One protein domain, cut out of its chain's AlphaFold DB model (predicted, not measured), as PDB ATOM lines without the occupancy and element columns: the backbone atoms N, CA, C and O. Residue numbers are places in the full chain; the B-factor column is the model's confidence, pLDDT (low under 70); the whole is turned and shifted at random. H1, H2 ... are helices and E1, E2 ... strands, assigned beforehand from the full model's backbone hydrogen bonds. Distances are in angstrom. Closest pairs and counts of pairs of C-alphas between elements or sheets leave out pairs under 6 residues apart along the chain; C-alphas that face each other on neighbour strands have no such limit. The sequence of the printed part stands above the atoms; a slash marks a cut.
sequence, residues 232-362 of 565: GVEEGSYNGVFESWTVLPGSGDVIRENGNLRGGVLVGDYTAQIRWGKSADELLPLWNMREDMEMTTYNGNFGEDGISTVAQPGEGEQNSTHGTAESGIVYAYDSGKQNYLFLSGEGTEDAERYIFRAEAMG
ATOM      1  N   GLY A 232      26.561  26.234  28.191       96.56
ATOM      2  CA  GLY A 232      26.957  24.877  27.804       96.56
ATOM      3  C   GLY A 232      27.123  24.707  26.291       96.56
ATOM      4  O   GLY A 232      26.752  25.580  25.501       96.56
ATOM      5  N   VAL A 233      27.673  23.564  25.870       95.19
ATOM      6  CA  VAL A 233      27.791  23.180  24.449       95.19
ATOM      7  C   VAL A 233      27.345  21.732  24.256       95.19
ATOM      8  O   VAL A 233      27.827  20.834  24.938       95.19
ATOM      9  N   GLU A 234      26.462  21.498  23.287       93.62
ATOM     10  CA  GLU A 234      25.995  20.169  22.870       93.62
ATOM     11  C   GLU A 234      25.989  20.113  21.332       93.62
ATOM     12  O   GLU A 234      25.585  21.075  20.682       93.62
ATOM     13  N   GLU A 235      26.485  19.017  20.745       89.00
ATOM     14  CA  GLU A 235      26.581  18.813  19.282       89.00
ATOM     15  C   GLU A 235      27.177  20.018  18.506       89.00
ATOM     16  O   GLU A 235      26.699  20.403  17.440       89.00
ATOM     17  N   GLY A 236      28.227  20.641  19.058       88.69
ATOM     18  CA  GLY A 236      28.927  21.782  18.442       88.69
ATOM     19  C   GLY A 236      28.174  23.120  18.513       88.69
ATOM     20  O   GLY A 236      28.617  24.099  17.923       88.69
ATOM     21  N   SER A 237      27.050  23.183  19.234       93.62
ATOM     22  CA  SER A 237      26.197  24.370  19.371       93.62
ATOM     23  C   SER A 237      26.024  24.787  20.832       93.62
ATOM     24  O   SER A 237      25.978  23.935  21.721       93.62
ATOM     25  N   TYR A 238      25.847  26.086  21.099       96.31
ATOM     26  CA  TYR A 238      25.500  26.563  22.443       96.31
ATOM     27  C   TYR A 238      24.170  25.964  22.929       96.31
ATOM     28  O   TYR A 238      23.193  25.891  22.170       96.31
ATOM     29  N   ASN A 239      24.130  25.533  24.191       97.00
ATOM     30  CA  ASN A 239      22.998  24.808  24.764       97.00
ATOM     31  C   ASN A 239      22.916  24.996  26.290       97.00
ATOM     32  O   ASN A 239      23.935  25.093  26.973       97.00
ATOM     33  N   GLY A 240      21.699  25.010  26.827       96.81
ATOM     34  CA  GLY A 240      21.423  25.237  28.239       96.81
ATOM     35  C   GLY A 240      21.369  26.718  28.616       96.81
ATOM     36  O   GLY A 240      21.308  27.610  27.766       96.81
ATOM     37  N   VAL A 241      21.349  26.979  29.924       97.94
ATOM     38  CA  VAL A 241      21.305  28.344  30.469       97.94
ATOM     39  C   VAL A 241      22.550  29.115  30.028       97.94
ATOM     40  O   VAL A 241      23.647  28.554  29.986       97.94
ATOM     41  N   PHE A 242      22.383  30.397  29.713       97.88
ATOM     42  CA  PHE A 242      23.494  31.314  29.484       97.88
ATOM     43  C   PHE A 242      23.407  32.538  30.391       97.88
ATOM     44  O   PHE A 242      22.313  33.038  30.667       97.88
ATOM     45  N   GLU A 243      24.574  33.046  30.772       97.75
ATOM     46  CA  GLU A 243      24.775  34.423  31.215       97.75
ATOM     47  C   GLU A 243      25.789  35.087  30.272       97.75
ATOM     48  O   GLU A 243      26.813  34.497  29.937       97.75
ATOM     49  N   SER A 244      25.500  36.305  29.818       97.31
ATOM     50  CA  SER A 244      26.394  37.112  28.986       97.31
ATOM     51  C   SER A 244      26.548  38.504  29.586       97.31
ATOM     52  O   SER A 244      25.562  39.114  29.995       97.31
ATOM     53  N   TRP A 245      27.767  39.030  29.574       97.31
ATOM     54  CA  TRP A 245      28.085  40.429  29.855       97.31
ATOM     55  C   TRP A 245      28.723  41.055  28.621       97.31
ATOM     56  O   TRP A 245      29.607  40.447  28.028       97.31
ATOM     57  N   THR A 246      28.321  42.274  28.274       95.75
ATOM     58  CA  THR A 246      28.924  43.067  27.199       95.75
ATOM     59  C   THR A 246      29.101  44.509  27.659       95.75
ATOM     60  O   THR A 246      28.185  45.112  28.218       95.75
ATOM     61  N   VAL A 247      30.277  45.073  27.396       95.50
ATOM     62  CA  VAL A 247      30.620  46.473  27.662       95.50
ATOM     63  C   VAL A 247      31.023  47.140  26.351       95.50
ATOM     64  O   VAL A 247      31.893  46.641  25.635       95.50
ATOM     65  N   LEU A 248      30.391  48.275  26.048       92.56
ATOM     66  CA  LEU A 248      30.603  49.056  24.829       92.56
ATOM     67  C   LEU A 248      31.198  50.430  25.202       92.56
ATOM     68  O   LEU A 248      30.445  51.394  25.376       92.56
ATOM     69  N   PRO A 249      32.533  50.569  25.348       91.56
ATOM     70  CA  PRO A 249      33.167  51.830  25.751       91.56
ATOM     71  C   PRO A 249      32.846  53.014  24.828       91.56
ATOM     72  O   PRO A 249      32.840  54.147  25.293       91.56
ATOM     73  N   GLY A 250      32.524  52.784  23.547       89.56
ATOM     74  CA  GLY A 250      32.166  53.852  22.602       89.56
ATOM     75  C   GLY A 250      30.850  54.581  22.919       89.56
ATOM     76  O   GLY A 250      30.732  55.777  22.652       89.56
ATOM     77  N   SER A 251      29.873  53.895  23.520       88.81
ATOM     78  CA  SER A 251      28.598  54.481  23.973       88.81
ATOM     79  C   SER A 251      28.519  54.655  25.493       88.81
ATOM     80  O   SER A 251      27.726  55.470  25.978       88.81
ATOM     81  N   GLY A 252      29.334  53.901  26.234       91.38
ATOM     82  CA  GLY A 252      29.246  53.735  27.681       91.38
ATOM     83  C   GLY A 252      28.185  52.715  28.110       91.38
ATOM     84  O   GLY A 252      27.792  52.715  29.278       91.38
ATOM     85  N   ASP A 253      27.673  51.884  27.199       92.94
ATOM     86  CA  ASP A 253      26.655  50.887  27.545       92.94
ATOM     87  C   ASP A 253      27.271  49.695  28.290       92.94
ATOM     88  O   ASP A 253      28.346  49.201  27.936       92.94
ATOM     89  N   VAL A 254      26.551  49.206  29.302       96.00
ATOM     90  CA  VAL A 254      26.842  47.937  29.980       96.00
ATOM     91  C   VAL A 254      25.578  47.091  29.956       96.00
ATOM     92  O   VAL A 254      24.513  47.530  30.393       96.00
ATOM     93  N   ILE A 255      25.702  45.888  29.405       95.56
ATOM     94  CA  ILE A 255      24.610  44.975  29.084       95.56
ATOM     95  C   ILE A 255      24.894  43.639  29.772       95.56
ATOM     96  O   ILE A 255      25.956  43.054  29.582       95.56
ATOM     97  N   ARG A 256      23.929  43.136  30.542       97.75
ATOM     98  CA  ARG A 256      23.914  41.770  31.079       97.75
ATOM     99  C   ARG A 256      22.687  41.039  30.561       97.75
ATOM    100  O   ARG A 256      21.577  41.551  30.681       97.75
ATOM    101  N   GLU A 257      22.854  39.835  30.042       97.44
ATOM    102  CA  GLU A 257      21.793  39.040  29.423       97.44
ATOM    103  C   GLU A 257      21.773  37.635  30.013       97.44
ATOM    104  O   GLU A 257      22.816  37.029  30.229       97.44
ATOM    105  N   ASN A 258      20.580  37.121  30.287       97.88
ATOM    106  CA  ASN A 258      20.364  35.786  30.827       97.88
ATOM    107  C   ASN A 258      19.226  35.113  30.062       97.88
ATOM    108  O   ASN A 258      18.210  35.751  29.766       97.88
ATOM    109  N   GLY A 259      19.358  33.821  29.786       98.06
ATOM    110  CA  GLY A 259      18.328  33.045  29.100       98.06
ATOM    111  C   GLY A 259      18.720  31.581  28.955       98.06
ATOM    112  O   GLY A 259      19.530  31.065  29.722       98.06
ATOM    113  N   ASN A 260      18.140  30.902  27.969       97.88
ATOM    114  CA  ASN A 260      18.386  29.489  27.694       97.88
ATOM    115  C   ASN A 260      18.514  29.260  26.180       97.88
ATOM    116  O   ASN A 260      17.786  29.870  25.394       97.88
ATOM    117  N   LEU A 261      19.444  28.395  25.780       97.81
ATOM    118  CA  LEU A 261      19.763  28.069  24.391       97.81
ATOM    119  C   LEU A 261      19.475  26.592  24.107       97.81
ATOM    120  O   LEU A 261      19.676  25.727  24.955       97.81
ATOM    121  N   ARG A 262      19.033  26.285  22.886       97.50
ATOM    122  CA  ARG A 262      18.870  24.917  22.377       97.50
ATOM    123  C   ARG A 262      19.375  24.878  20.937       97.50
ATOM    124  O   ARG A 262      18.727  25.427  20.050       97.50
ATOM    125  N   GLY A 263      20.543  24.281  20.697       95.38
ATOM    126  CA  GLY A 263      21.160  24.268  19.359       95.38
ATOM    127  C   GLY A 263      21.425  25.677  18.802       95.38
ATOM    128  O   GLY A 263      21.088  25.969  17.653       95.38
ATOM    129  N   GLY A 264      21.927  26.583  19.649       95.06
ATOM    130  CA  GLY A 264      22.166  27.991  19.313       95.06
ATOM    131  C   GLY A 264      20.912  28.868  19.166       95.06
ATOM    132  O   GLY A 264      21.046  30.050  18.869       95.06
ATOM    133  N   VAL A 265      19.700  28.337  19.365       97.38
ATOM    134  CA  VAL A 265      18.432  29.095  19.319       97.38
ATOM    135  C   VAL A 265      18.009  29.503  20.731       97.38
ATOM    136  O   VAL A 265      18.045  28.662  21.630       97.38
ATOM    137  N   LEU A 266      17.594  30.758  20.944       97.81
ATOM    138  CA  LEU A 266      17.076  31.219  22.241       97.81
ATOM    139  C   LEU A 266      15.681  30.636  22.494       97.81
ATOM    140  O   LEU A 266      14.821  30.708  21.624       97.81
ATOM    141  N   VAL A 267      15.434  30.089  23.685       98.06
ATOM    142  CA  VAL A 267      14.157  29.438  24.032       98.06
ATOM    143  C   VAL A 267      13.713  29.763  25.460       98.06
ATOM    144  O   VAL A 267      14.513  29.760  26.391       98.06
ATOM    145  N   GLY A 268      12.412  29.970  25.665       98.00
ATOM    146  CA  GLY A 268      11.844  30.256  26.985       98.00
ATOM    147  C   GLY A 268      12.113  31.683  27.468       98.00
ATOM    148  O   GLY A 268      12.163  32.617  26.671       98.00
ATOM    149  N   ASP A 269      12.217  31.859  28.785       98.19
ATOM    150  CA  ASP A 269      12.356  33.178  29.412       98.19
ATOM    151  C   ASP A 269      13.741  33.801  29.176       98.19
ATOM    152  O   ASP A 269      14.770  33.123  29.214       98.19
ATOM    153  N   TYR A 270      13.753  35.117  28.966       98.38
ATOM    154  CA  TYR A 270      14.946  35.923  28.719       98.38
ATOM    155  C   TYR A 270      14.904  37.210  29.548       98.38
ATOM    156  O   TYR A 270      13.871  37.882  29.616       98.38
ATOM    157  N   THR A 271      16.040  37.596  30.124       98.31
ATOM    158  CA  THR A 271      16.178  38.806  30.943       98.31
ATOM    159  C   THR A 271      17.417  39.583  30.525       98.31
ATOM    160  O   THR A 271      18.516  39.035  30.523       98.31
ATOM    161  N   ALA A 272      17.256  40.876  30.253       97.81
ATOM    162  CA  ALA A 272      18.359  41.808  30.053       97.81
ATOM    163  C   ALA A 272      18.379  42.868  31.156       97.81
ATOM    164  O   ALA A 272      17.338  43.409  31.525       97.81
ATOM    165  N   GLN A 273      19.562  43.199  31.659       97.75
ATOM    166  CA  GLN A 273      19.807  44.302  32.583       97.75
ATOM    167  C   GLN A 273      20.784  45.258  31.894       97.75
ATOM    168  O   GLN A 273      21.893  44.852  31.559       97.75
ATOM    169  N   ILE A 274      20.356  46.492  31.612       95.81
ATOM    170  CA  ILE A 274      21.131  47.438  30.793       95.81
ATOM    171  C   ILE A 274      21.284  48.788  31.499       95.81
ATOM    172  O   ILE A 274      20.292  49.414  31.891       95.81
ATOM    173  N   ARG A 275      22.531  49.261  31.599       94.81
ATOM    174  CA  ARG A 275      22.896  50.667  31.798       94.81
ATOM    175  C   ARG A 275      23.122  51.245  30.416       94.81
ATOM    176  O   ARG A 275      24.122  50.928  29.778       94.81
ATOM    177  N   TRP A 276      22.227  52.128  29.997       91.12
ATOM    178  CA  TRP A 276      22.487  52.966  28.836       91.12
ATOM    179  C   TRP A 276      23.513  54.043  29.200       91.12
ATOM    180  O   TRP A 276      23.346  54.778  30.183       91.12
ATOM    181  N   GLY A 277      24.578  54.121  28.413       88.38
ATOM    182  CA  GLY A 277      25.596  55.150  28.501       88.38
ATOM    183  C   GLY A 277      25.089  56.520  28.040       88.38
ATOM    184  O   GLY A 277      23.933  56.710  27.650       88.38
ATOM    185  N   LYS A 278      25.961  57.525  28.148       85.56
ATOM    186  CA  LYS A 278      25.661  58.931  27.789       85.56
ATOM    187  C   LYS A 278      26.705  59.549  26.857       85.56
ATOM    188  O   LYS A 278      26.485  60.636  26.328       85.56
ATOM    189  N   SER A 279      27.841  58.879  26.723       86.31
ATOM    190  CA  SER A 279      29.051  59.266  26.007       86.31
ATOM    191  C   SER A 279      30.029  58.099  26.113       86.31
ATOM    192  O   SER A 279      29.871  57.261  27.003       86.31
ATOM    193  N   ALA A 280      31.077  58.106  25.290       89.81
ATOM    194  CA  ALA A 280      32.202  57.204  25.484       89.81
ATOM    195  C   ALA A 280      32.794  57.306  26.908       89.81
ATOM    196  O   ALA A 280      32.749  58.375  27.528       89.81
ATOM    197  N   ASP A 281      33.311  56.184  27.403       91.62
ATOM    198  CA  ASP A 281      33.815  55.959  28.766       91.62
ATOM    199  C   ASP A 281      34.897  54.847  28.712       91.62
ATOM    200  O   ASP A 281      35.018  54.148  27.703       91.62
ATOM    201  N   GLU A 282      35.729  54.687  29.742       92.25
ATOM    202  CA  GLU A 282      36.898  53.784  29.681       92.25
ATOM    203  C   GLU A 282      36.523  52.297  29.886       92.25
ATOM    204  O   GLU A 282      35.779  51.956  30.807       92.25
ATOM    205  N   LEU A 283      37.076  51.384  29.068       93.62
ATOM    206  CA  LEU A 283      36.684  49.960  29.048       93.62
ATOM    207  C   LEU A 283      36.889  49.259  30.400       93.62
ATOM    208  O   LEU A 283      35.951  48.647  30.904       93.62
ATOM    209  N   LEU A 284      38.083  49.345  31.001       95.19
ATOM    210  CA  LEU A 284      38.376  48.634  32.256       95.19
ATOM    211  C   LEU A 284      37.604  49.199  33.469       95.19
ATOM    212  O   LEU A 284      37.060  48.400  34.228       95.19
ATOM    213  N   PRO A 285      37.449  50.527  33.655       95.44
ATOM    214  CA  PRO A 285      36.535  51.071  34.663       95.44
ATOM    215  C   PRO A 285      35.072  50.649  34.473       95.44
ATOM    216  O   PRO A 285      34.416  50.309  35.457       95.44
ATOM    217  N   LEU A 286      34.558  50.613  33.234       96.00
ATOM    218  CA  LEU A 286      33.216  50.083  32.964       96.00
ATOM    219  C   LEU A 286      33.113  48.591  33.317       96.00
ATOM    220  O   LEU A 286      32.135  48.183  33.943       96.00
ATOM    221  N   TRP A 287      34.114  47.793  32.931       96.88
ATOM    222  CA  TRP A 287      34.165  46.356  33.192       96.88
ATOM    223  C   TRP A 287      34.185  46.053  34.692       96.88
ATOM    224  O   TRP A 287      33.300  45.361  35.190       96.88
ATOM    225  N   ASN A 288      35.136  46.625  35.430       96.00
ATOM    226  CA  ASN A 288      35.355  46.333  36.850       96.00
ATOM    227  C   ASN A 288      34.214  46.849  37.749       96.00
ATOM    228  O   ASN A 288      34.075  46.409  38.886       96.00
ATOM    229  N   MET A 289      33.391  47.787  37.264       95.44
ATOM    230  CA  MET A 289      32.213  48.289  37.987       95.44
ATOM    231  C   MET A 289      30.889  47.640  37.548       95.44
ATOM    232  O   MET A 289      29.854  47.967  38.126       95.44
ATOM    233  N   ARG A 290      30.886  46.755  36.536       95.81
ATOM    234  CA  ARG A 290      29.675  46.274  35.830       95.81
ATOM    235  C   ARG A 290      28.560  45.748  36.746       95.81
ATOM    236  O   ARG A 290      27.387  45.931  36.433       95.81
ATOM    237  N   GLU A 291      28.911  45.125  37.871       95.00
ATOM    238  CA  GLU A 291      27.964  44.471  38.789       95.00
ATOM    239  C   GLU A 291      27.313  45.445  39.792       95.00
ATOM    240  O   GLU A 291      26.180  45.222  40.213       95.00
ATOM    241  N   ASP A 292      27.984  46.558  40.111       94.69
ATOM    242  CA  ASP A 292      27.518  47.596  41.048       94.69
ATOM    243  C   ASP A 292      26.668  48.699  40.373       94.69
ATOM    244  O   ASP A 292      26.177  49.621  41.033       94.69
ATOM    245  N   MET A 293      26.500  48.655  39.046       94.31
ATOM    246  CA  MET A 293      25.793  49.693  38.285       94.31
ATOM    247  C   MET A 293      24.262  49.602  38.401       94.31
ATOM    248  O   MET A 293      23.666  48.527  38.425       94.31
ATOM    249  N   GLU A 294      23.590  50.758  38.386       94.25
ATOM    250  CA  GLU A 294      22.123  50.828  38.315       94.25
ATOM    251  C   GLU A 294      21.631  50.449  36.903       94.25
ATOM    252  O   GLU A 294      21.754  51.228  35.955       94.25
ATOM    253  N   MET A 295      21.070  49.242  36.772       95.25
ATOM    254  CA  MET A 295      20.588  48.673  35.507       95.25
ATOM    255  C   MET A 295      19.061  48.748  35.360       95.25
ATOM    256  O   MET A 295      18.313  48.393  36.275       95.25
ATOM    257  N   THR A 296      18.570  49.071  34.161       95.50
ATOM    258  CA  THR A 296      17.153  48.877  33.803       95.50
ATOM    259  C   THR A 296      16.924  47.425  33.388       95.50
ATOM    260  O   THR A 296      17.615  46.922  32.508       95.50
ATOM    261  N   THR A 297      15.958  46.739  34.012       97.88
ATOM    262  CA  THR A 297      15.643  45.331  33.699       97.88
ATOM    263  C   THR A 297      14.503  45.217  32.683       97.88
ATOM    264  O   THR A 297      13.393  45.698  32.920       97.88
ATOM    265  N   TYR A 298      14.772  44.510  31.588       98.31
ATOM    266  CA  TYR A 298      13.846  44.156  30.518       98.31
ATOM    267  C   TYR A 298      13.648  42.636  30.496       98.31
ATOM    268  O   TYR A 298      14.595  41.882  30.705       98.31
ATOM    269  N   ASN A 299      12.429  42.180  30.222       98.25
ATOM    270  CA  ASN A 299      12.069  40.764  30.187       98.25
ATOM    271  C   ASN A 299      11.455  40.430  28.824       98.25
ATOM    272  O   ASN A 299      10.604  41.169  28.318       98.25
ATOM    273  N   GLY A 300      11.887  39.316  28.248       97.56
ATOM    274  CA  GLY A 300      11.411  38.745  26.996       97.56
ATOM    275  C   GLY A 300      11.085  37.265  27.164       97.56
ATOM    276  O   GLY A 300      11.332  36.672  28.215       97.56
ATOM    277  N   ASN A 301      10.514  36.666  26.128       97.56
ATOM    278  CA  ASN A 301      10.272  35.230  26.073       97.56
ATOM    279  C   ASN A 301      10.282  34.774  24.603       97.56
ATOM    280  O   ASN A 301       9.775  35.485  23.731       97.56
ATOM    281  N   PHE A 302      10.865  33.609  24.338       97.94
ATOM    282  CA  PHE A 302      10.997  33.014  23.009       97.94
ATOM    283  C   PHE A 302      10.309  31.643  22.956       97.94
ATOM    284  O   PHE A 302      10.344  30.877  23.923       97.94
ATOM    285  N   GLY A 303       9.681  31.324  21.822       96.81
ATOM    286  CA  GLY A 303       9.088  30.012  21.568       96.81
ATOM    287  C   GLY A 303      10.137  28.897  21.489       96.81
ATOM    288  O   GLY A 303      11.338  29.150  21.452       96.81
ATOM    289  N   GLU A 304       9.699  27.635  21.420       95.31
ATOM    290  CA  GLU A 304      10.619  26.503  21.174       95.31
ATOM    291  C   GLU A 304      11.237  26.516  19.760       95.31
ATOM    292  O   GLU A 304      12.154  25.748  19.476       95.31
ATOM    293  N   ASP A 305      10.723  27.384  18.888       94.19
ATOM    294  CA  ASP A 305      11.192  27.708  17.541       94.19
ATOM    295  C   ASP A 305      12.134  28.929  17.498       94.19
ATOM    296  O   ASP A 305      12.669  29.242  16.435       94.19
ATOM    297  N   GLY A 306      12.354  29.610  18.628       95.19
ATOM    298  CA  GLY A 306      13.160  30.828  18.726       95.19
ATOM    299  C   GLY A 306      12.454  32.121  18.332       95.19
ATOM    300  O   GLY A 306      13.098  33.169  18.273       95.19
ATOM    301  N   ILE A 307      11.150  32.087  18.057       96.56
ATOM    302  CA  ILE A 307      10.389  33.279  17.671       96.56
ATOM    303  C   ILE A 307      10.002  34.054  18.936       96.56
ATOM    304  O   ILE A 307       9.586  33.466  19.938       96.56
ATOM    305  N   SER A 308      10.148  35.384  18.929       96.06
ATOM    306  CA  SER A 308       9.812  36.190  20.109       96.06
ATOM    307  C   SER A 308       8.304  36.218  20.355       96.06
ATOM    308  O   SER A 308       7.517  36.555  19.471       96.06
ATOM    309  N   THR A 309       7.894  35.903  21.582       96.12
ATOM    310  CA  THR A 309       6.481  35.843  21.984       96.12
ATOM    311  C   THR A 309       5.963  37.174  22.544       96.12
ATOM    312  O   THR A 309       4.796  37.276  22.942       96.12
ATOM    313  N   VAL A 310       6.802  38.220  22.589       94.75
ATOM    314  CA  VAL A 310       6.384  39.542  23.073       94.75
ATOM    315  C   VAL A 310       5.512  40.253  22.037       94.75
ATOM    316  O   VAL A 310       5.737  40.180  20.829       94.75
ATOM    317  N   ALA A 311       4.493  40.966  22.519       92.31
ATOM    318  CA  ALA A 311       3.582  41.706  21.654       92.31
ATOM    319  C   ALA A 311       4.327  42.831  20.925       92.31
ATOM    320  O   ALA A 311       4.832  43.743  21.574       92.31
ATOM    321  N   GLN A 312       4.352  42.783  19.593       92.69
ATOM    322  CA  GLN A 312       4.929  43.855  18.786       92.69
ATOM    323  C   GLN A 312       4.074  45.138  18.897       92.69
ATOM    324  O   GLN A 312       2.840  45.049  18.934       92.69
ATOM    325  N   PRO A 313       4.694  46.329  18.959       87.38
ATOM    326  CA  PRO A 313       3.983  47.608  18.917       87.38
ATOM    327  C   PRO A 313       3.381  47.860  17.524       87.38
ATOM    328  O   PRO A 313       3.795  47.253  16.537       87.38
ATOM    329  N   GLY A 314       2.396  48.759  17.427       82.19
ATOM    330  CA  GLY A 314       1.774  49.102  16.147       82.19
ATOM    331  C   GLY A 314       2.719  49.793  15.156       82.19
ATOM    332  O   GLY A 314       3.753  50.349  15.528       82.19
ATOM    333  N   GLU A 315       2.328  49.803  13.880       77.56
ATOM    334  CA  GLU A 315       3.012  50.549  12.816       77.56
ATOM    335  C   GLU A 315       3.124  52.037  13.202       77.56
ATOM    336  O   GLU A 315       2.116  52.712  13.417       77.56
ATOM    337  N   GLY A 316       4.357  52.538  13.343       76.69
ATOM    338  CA  GLY A 316       4.630  53.902  13.814       76.69
ATOM    339  C   GLY A 316       4.460  54.143  15.325       76.69
ATOM    340  O   GLY A 316       4.581  55.284  15.758       76.69
ATOM    341  N   GLU A 317       4.202  53.112  16.143       82.00
ATOM    342  CA  GLU A 317       4.221  53.212  17.617       82.00
ATOM    343  C   GLU A 317       5.627  52.971  18.216       82.00
ATOM    344  O   GLU A 317       5.802  53.100  19.429       82.00
ATOM    345  N   GLN A 318       6.631  52.641  17.391       84.12
ATOM    346  CA  GLN A 318       8.045  52.560  17.784       84.12
ATOM    347  C   GLN A 318       8.715  53.940  17.775       84.12
ATOM    348  O   GLN A 318       8.547  54.709  16.831       84.12
ATOM    349  N   ASN A 319       9.504  54.230  18.808       84.56
ATOM    350  CA  ASN A 319      10.363  55.409  18.889       84.56
ATOM    351  C   ASN A 319      11.714  54.996  19.490       84.56
ATOM    352  O   ASN A 319      11.838  54.838  20.707       84.56
ATOM    353  N   SER A 320      12.705  54.785  18.624       83.50
ATOM    354  CA  SER A 320      14.073  54.418  19.007       83.50
ATOM    355  C   SER A 320      14.730  55.517  19.854       83.50
ATOM    356  O   SER A 320      14.601  56.705  19.554       83.50
ATOM    357  N   THR A 321      15.413  55.131  20.935       81.19
ATOM    358  CA  THR A 321      16.138  56.050  21.836       81.19
ATOM    359  C   THR A 321      17.610  55.676  22.023       81.19
ATOM    360  O   THR A 321      18.404  56.540  22.385       81.19
ATOM    361  N   HIS A 322      17.975  54.418  21.758       81.25
ATOM    362  CA  HIS A 322      19.336  53.880  21.740       81.25
ATOM    363  C   HIS A 322      19.470  52.900  20.561       81.25
ATOM    364  O   HIS A 322      18.550  52.122  20.310       81.25
ATOM    365  N   GLY A 323      20.609  52.916  19.865       75.00
ATOM    366  CA  GLY A 323      20.793  52.245  18.568       75.00
ATOM    367  C   GLY A 323      20.627  53.207  17.382       75.00
ATOM    368  O   GLY A 323      20.254  54.367  17.556       75.00
ATOM    369  N   THR A 324      20.949  52.746  16.170       72.44
ATOM    370  CA  THR A 324      20.979  53.584  14.949       72.44
ATOM    371  C   THR A 324      19.729  53.462  14.074       72.44
ATOM    372  O   THR A 324      19.435  54.375  13.304       72.44
ATOM    373  N   ALA A 325      18.987  52.357  14.182       75.25
ATOM    374  CA  ALA A 325      17.783  52.106  13.397       75.25
ATOM    375  C   ALA A 325      16.523  52.742  14.011       75.25
ATOM    376  O   ALA A 325      16.387  52.870  15.231       75.25
ATOM    377  N   GLU A 326      15.572  53.107  13.144       71.19
ATOM    378  CA  GLU A 326      14.301  53.739  13.530       71.19
ATOM    379  C   GLU A 326      13.276  52.736  14.094       71.19
ATOM    380  O   GLU A 326      12.434  53.110  14.912       71.19
ATOM    381  N   SER A 327      13.335  51.467  13.672       77.06
ATOM    382  CA  SER A 327      12.485  50.379  14.178       77.06
ATOM    383  C   SER A 327      13.109  48.994  13.956       77.06
ATOM    384  O   SER A 327      14.053  48.846  13.179       77.06
ATOM    385  N   GLY A 328      12.572  47.976  14.634       89.25
ATOM    386  CA  GLY A 328      12.953  46.569  14.469       89.25
ATOM    387  C   GLY A 328      11.990  45.613  15.180       89.25
ATOM    388  O   GLY A 328      10.943  46.033  15.678       89.25
ATOM    389  N   ILE A 329      12.335  44.327  15.256       93.50
ATOM    390  CA  ILE A 329      11.563  43.333  16.015       93.50
ATOM    391  C   ILE A 329      11.838  43.540  17.502       93.50
ATOM    392  O   ILE A 329      12.979  43.439  17.956       93.50
ATOM    393  N   VAL A 330      10.788  43.813  18.272       95.12
ATOM    394  CA  VAL A 330      10.868  43.935  19.729       95.12
ATOM    395  C   VAL A 330      10.976  42.543  20.342       95.12
ATOM    396  O   VAL A 330      10.184  41.668  19.998       95.12
ATOM    397  N   TYR A 331      11.921  42.336  21.262       95.88
ATOM    398  CA  TYR A 331      12.127  41.037  21.921       95.88
ATOM    399  C   TYR A 331      12.028  41.068  23.451       95.88
ATOM    400  O   TYR A 331      11.835  40.021  24.069       95.88
ATOM    401  N   ALA A 332      12.106  42.246  24.080       97.25
ATOM    402  CA  ALA A 332      11.939  42.399  25.525       97.25
ATOM    403  C   ALA A 332      11.305  43.748  25.905       97.25
ATOM    404  O   ALA A 332      11.453  44.740  25.192       97.25
ATOM    405  N   TYR A 333      10.633  43.789  27.056       97.31
ATOM    406  CA  TYR A 333       9.979  44.975  27.620       97.31
ATOM    407  C   TYR A 333      10.388  45.218  29.073       97.31
ATOM    408  O   TYR A 333      10.594  44.272  29.834       97.31
ATOM    409  N   ASP A 334      10.429  46.484  29.487       96.12
ATOM    410  CA  ASP A 334      10.505  46.836  30.904       96.12
ATOM    411  C   ASP A 334       9.215  46.454  31.659       96.12
ATOM    412  O   ASP A 334       8.176  46.128  31.074       96.12
ATOM    413  N   SER A 335       9.256  46.504  32.992       92.06
ATOM    414  CA  SER A 335       8.111  46.128  33.838       92.06
ATOM    415  C   SER A 335       6.864  47.004  33.627       92.06
ATOM    416  O   SER A 335       5.749  46.552  33.894       92.06
ATOM    417  N   GLY A 336       7.029  48.230  33.114       89.38
ATOM    418  CA  GLY A 336       5.938  49.131  32.733       89.38
ATOM    419  C   GLY A 336       5.405  48.936  31.307       89.38
ATOM    420  O   GLY A 336       4.394  49.550  30.954       89.38
ATOM    421  N   LYS A 337       6.071  48.123  30.477       89.75
ATOM    422  CA  LYS A 337       5.879  48.036  29.017       89.75
ATOM    423  C   LYS A 337       5.895  49.399  28.310       89.75
ATOM    424  O   LYS A 337       5.154  49.614  27.354       89.75
ATOM    425  N   GLN A 338       6.696  50.329  28.826       88.25
ATOM    426  CA  GLN A 338       6.916  51.656  28.247       88.25
ATOM    427  C   GLN A 338       8.222  51.683  27.453       88.25
ATOM    428  O   GLN A 338       8.257  52.243  26.361       88.25
ATOM    429  N   ASN A 339       9.265  51.039  27.982       93.12
ATOM    430  CA  ASN A 339      10.566  50.898  27.340       93.12
ATOM    431  C   ASN A 339      10.712  49.469  26.792       93.12
ATOM    432  O   ASN A 339      10.245  48.510  27.413       93.12
ATOM    433  N   TYR A 340      11.371  49.314  25.649       94.44
ATOM    434  CA  TYR A 340      11.557  48.026  24.979       94.44
ATOM    435  C   TYR A 340      12.964  47.865  24.404       94.44
ATOM    436  O   TYR A 340      13.655  48.857  24.178       94.44
ATOM    437  N   LEU A 341      13.361  46.617  24.145       94.56
ATOM    438  CA  LEU A 341      14.567  46.263  23.392       94.56
ATOM    439  C   LEU A 341      14.182  45.686  22.031       94.56
ATOM    440  O   LEU A 341      13.256  44.872  21.952       94.56
ATOM    441  N   PHE A 342      14.891  46.093  20.981       93.19
ATOM    442  CA  PHE A 342      14.632  45.666  19.608       93.19
ATOM    443  C   PHE A 342      15.903  45.231  18.870       93.19
ATOM    444  O   PHE A 342      17.020  45.593  19.249       93.19
ATOM    445  N   LEU A 343      15.704  44.429  17.826       91.50
ATOM    446  CA  LEU A 343      16.717  43.975  16.878       91.50
ATOM    447  C   LEU A 343      16.289  44.383  15.462       91.50
ATOM    448  O   LEU A 343      15.142  44.156  15.073       91.50
ATOM    449  N   SER A 344      17.197  44.978  14.698       88.31
ATOM    450  CA  SER A 344      16.967  45.464  13.333       88.31
ATOM    451  C   SER A 344      18.063  44.969  12.391       88.31
ATOM    452  O   SER A 344      19.238  45.081  12.728       88.31
ATOM    453  N   GLY A 345      17.708  44.473  11.207       83.69
ATOM    454  CA  GLY A 345      18.682  44.018  10.213       83.69
ATOM    455  C   GLY A 345      18.030  43.327   9.016       83.69
ATOM    456  O   GLY A 345      16.826  43.438   8.798       83.69
ATOM    457  N   GLU A 346      18.825  42.590   8.242       78.00
ATOM    458  CA  GLU A 346      18.299  41.720   7.185       78.00
ATOM    459  C   GLU A 346      17.424  40.609   7.795       78.00
ATOM    460  O   GLU A 346      17.798  39.982   8.790       78.00
ATOM    461  N   GLY A 347      16.242  40.374   7.221       78.38
ATOM    462  CA  GLY A 347      15.306  39.356   7.701       78.38
ATOM    463  C   GLY A 347      14.387  39.814   8.840       78.38
ATOM    464  O   GLY A 347      13.475  39.072   9.207       78.38
ATOM    465  N   THR A 348      14.571  41.017   9.407       82.06
ATOM    466  CA  THR A 348      13.710  41.518  10.498       82.06
ATOM    467  C   THR A 348      12.376  42.106  10.012       82.06
ATOM    468  O   THR A 348      11.712  42.819  10.763       82.06
ATOM    469  N   GLU A 349      11.961  41.844   8.768       81.50
ATOM    470  CA  GLU A 349      10.699  42.339   8.196       81.50
ATOM    471  C   GLU A 349       9.476  41.505   8.623       81.50
ATOM    472  O   GLU A 349       8.341  41.970   8.502       81.50
ATOM    473  N   ASP A 350       9.689  40.279   9.116       86.56
ATOM    474  CA  ASP A 350       8.634  39.329   9.489       86.56
ATOM    475  C   ASP A 350       8.852  38.763  10.904       86.56
ATOM    476  O   ASP A 350       9.481  37.721  11.114       86.56
ATOM    477  N   ALA A 351       8.303  39.466  11.896       87.50
ATOM    478  CA  ALA A 351       8.393  39.091  13.307       87.50
ATOM    479  C   ALA A 351       7.769  37.717  13.629       87.50
ATOM    480  O   ALA A 351       8.157  37.103  14.618       87.50
ATOM    481  N   GLU A 352       6.845  37.210  12.801       89.31
ATOM    482  CA  GLU A 352       6.238  35.878  12.966       89.31
ATOM    483  C   GLU A 352       7.103  34.751  12.365       89.31
ATOM    484  O   GLU A 352       6.684  33.590  12.349       89.31
ATOM    485  N   ARG A 353       8.301  35.068  11.844       90.56
ATOM    486  CA  ARG A 353       9.244  34.097  11.255       90.56
ATOM    487  C   ARG A 353      10.703  34.275  11.669       90.56
ATOM    488  O   ARG A 353      11.507  33.389  11.384       90.56
ATOM    489  N   TYR A 354      11.061  35.384  12.312       94.38
ATOM    490  CA  TYR A 354      12.436  35.621  12.745       94.38
ATOM    491  C   TYR A 354      12.817  34.737  13.941       94.38
ATOM    492  O   TYR A 354      12.211  34.816  15.009       94.38
ATOM    493  N   ILE A 355      13.852  33.916  13.758       95.31
ATOM    494  CA  ILE A 355      14.392  33.011  14.777       95.31
ATOM    495  C   ILE A 355      15.554  33.711  15.482       95.31
ATOM    496  O   ILE A 355      16.606  33.924  14.876       95.31
ATOM    497  N   PHE A 356      15.392  34.028  16.765       95.12
ATOM    498  CA  PHE A 356      16.467  34.582  17.583       95.12
ATOM    499  C   PHE A 356      17.493  33.496  17.912       95.12
ATOM    500  O   PHE A 356      17.204  32.503  18.585       95.12
ATOM    501  N   ARG A 357      18.714  33.697  17.418       94.06
ATOM    502  CA  ARG A 357      19.867  32.823  17.646       94.06
ATOM    503  C   ARG A 357      20.948  33.532  18.450       94.06
ATOM    504  O   ARG A 357      20.939  34.757  18.554       94.06
ATOM    505  N   ALA A 358      21.894  32.761  18.971       92.69
ATOM    506  CA  ALA A 358      23.075  33.244  19.674       92.69
ATOM    507  C   ALA A 358      23.784  34.378  18.901       92.69
ATOM    508  O   ALA A 358      24.054  35.441  19.462       92.69
ATOM    509  N   GLU A 359      23.984  34.208  17.592       89.38
ATOM    510  CA  GLU A 359      24.647  35.190  16.729       89.38
ATOM    511  C   GLU A 359      23.829  36.484  16.596       89.38
ATOM    512  O   GLU A 359      24.394  37.570  16.588       89.38
ATOM    513  N   ALA A 360      22.493  36.399  16.572       87.38
ATOM    514  CA  ALA A 360      21.602  37.565  16.526       87.38
ATOM    515  C   ALA A 360      21.628  38.396  17.826       87.38
ATOM    516  O   ALA A 360      21.285  39.578  17.822       87.38
ATOM    517  N   MET A 361      22.068  37.789  18.932       87.81
ATOM    518  CA  MET A 361      22.312  38.472  20.206       87.81
ATOM    519  C   MET A 361      23.758  38.980  20.332       87.81
ATOM    520  O   MET A 361      24.086  39.636  21.316       87.81
ATOM    521  N   GLY A 362      24.622  38.729  19.344       86.62
ATOM    522  CA  GLY A 362      26.037  39.101  19.392       86.62
ATOM    523  C   GLY A 362      26.927  38.104  20.125       86.62
ATOM    524  O   GLY A 362      28.027  38.475  20.509       86.62
TER     525      GLY A 362
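What this domain is: This is residues 232 to 362 of the 565 residues of an uncharacterized protein of Lachnospiraceae bacterium (UniProt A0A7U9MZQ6). One strongly twisted antiparallel sheet of seven strands curls like a half-open trough: the long strands E2, E3, E4 and E5 make its wall, and E7 and E8 continue it round one side. The short helix H1 sits at one end of E2 and E3, E6 lies beyond E8, and the last unnamed residues, 355 to 362, fold back over the hollow face of the wall. The printed part has 131 residues, with elements in the order E1 E2 E3 E4 H1 E5 E6 E7 E8; the sheet's order is E1 E2 E3 E4 E5 E7 E8. The class is mostly strand, though under half of the residues are in named elements. The whole is compact, with a radius of gyration of the C-alphas of 15.0 A and spans of 41 by 38 by 27 A.

How they stand to each other: E1, residues 232 to 234, is an edge strand and forms a hairpin with E2, residues 237 to 248, where N 234 and O 237 are 2.9 A apart. E2 bends by 108 degrees at residue 240, and its pairing is staggered: residues 237 to 239 pair with E1 and 240 to 248 with E3, residues 253 to 262. In that hairpin N 244 and O 257 are 2.8 A apart. E4, residues 268 to 275, completes a meander, E1 to E4, each strand the antiparallel neighbour of the one before; N 258 and O 271 are 2.8 A apart. H1, residues 283 to 288, is on the sheet at a height over the sheet of 9.1 A, over E2 and slantwise to the strands, at 47 degrees to E2 on the local plane; the closest C-alphas of H1 and E2 are those of Trp 287 and Val 247, 6.6 A. In H1 every O i to N i+4 pair is within hydrogen-bond range. E5, residues 296 to 302, is antiparallel to E4, with N 298 and O 272 at 2.8 A. E6, residues 318 to 322, pairs with no named strand. E7, residues 329 to 334, is antiparallel to E5 at 132 degrees between directions, with N 299 and O 333 at 2.8 A. E8, residues 339 to 343, is the other edge strand and forms a hairpin with E7, with N 331 and O 341 at 2.9 A; E6 and E8 are near each other.

Where its parts are: E1 begins at C-alpha 232, (26.957, 24.877, 27.804). E2 is 25.7 A long, E3 27.6 A, E4 23.7 A and E5 20.2 A. E8 ends at C-alpha 343, (16.717, 43.975, 16.878).

The domain as a whole: The C-alphas farthest apart are those of Glu 235 and Gly 316, 41.7 A. The printed part has no cut. The link from E5 to E6, 15 residues, is long. No printed residue is under 70 in pLDDT.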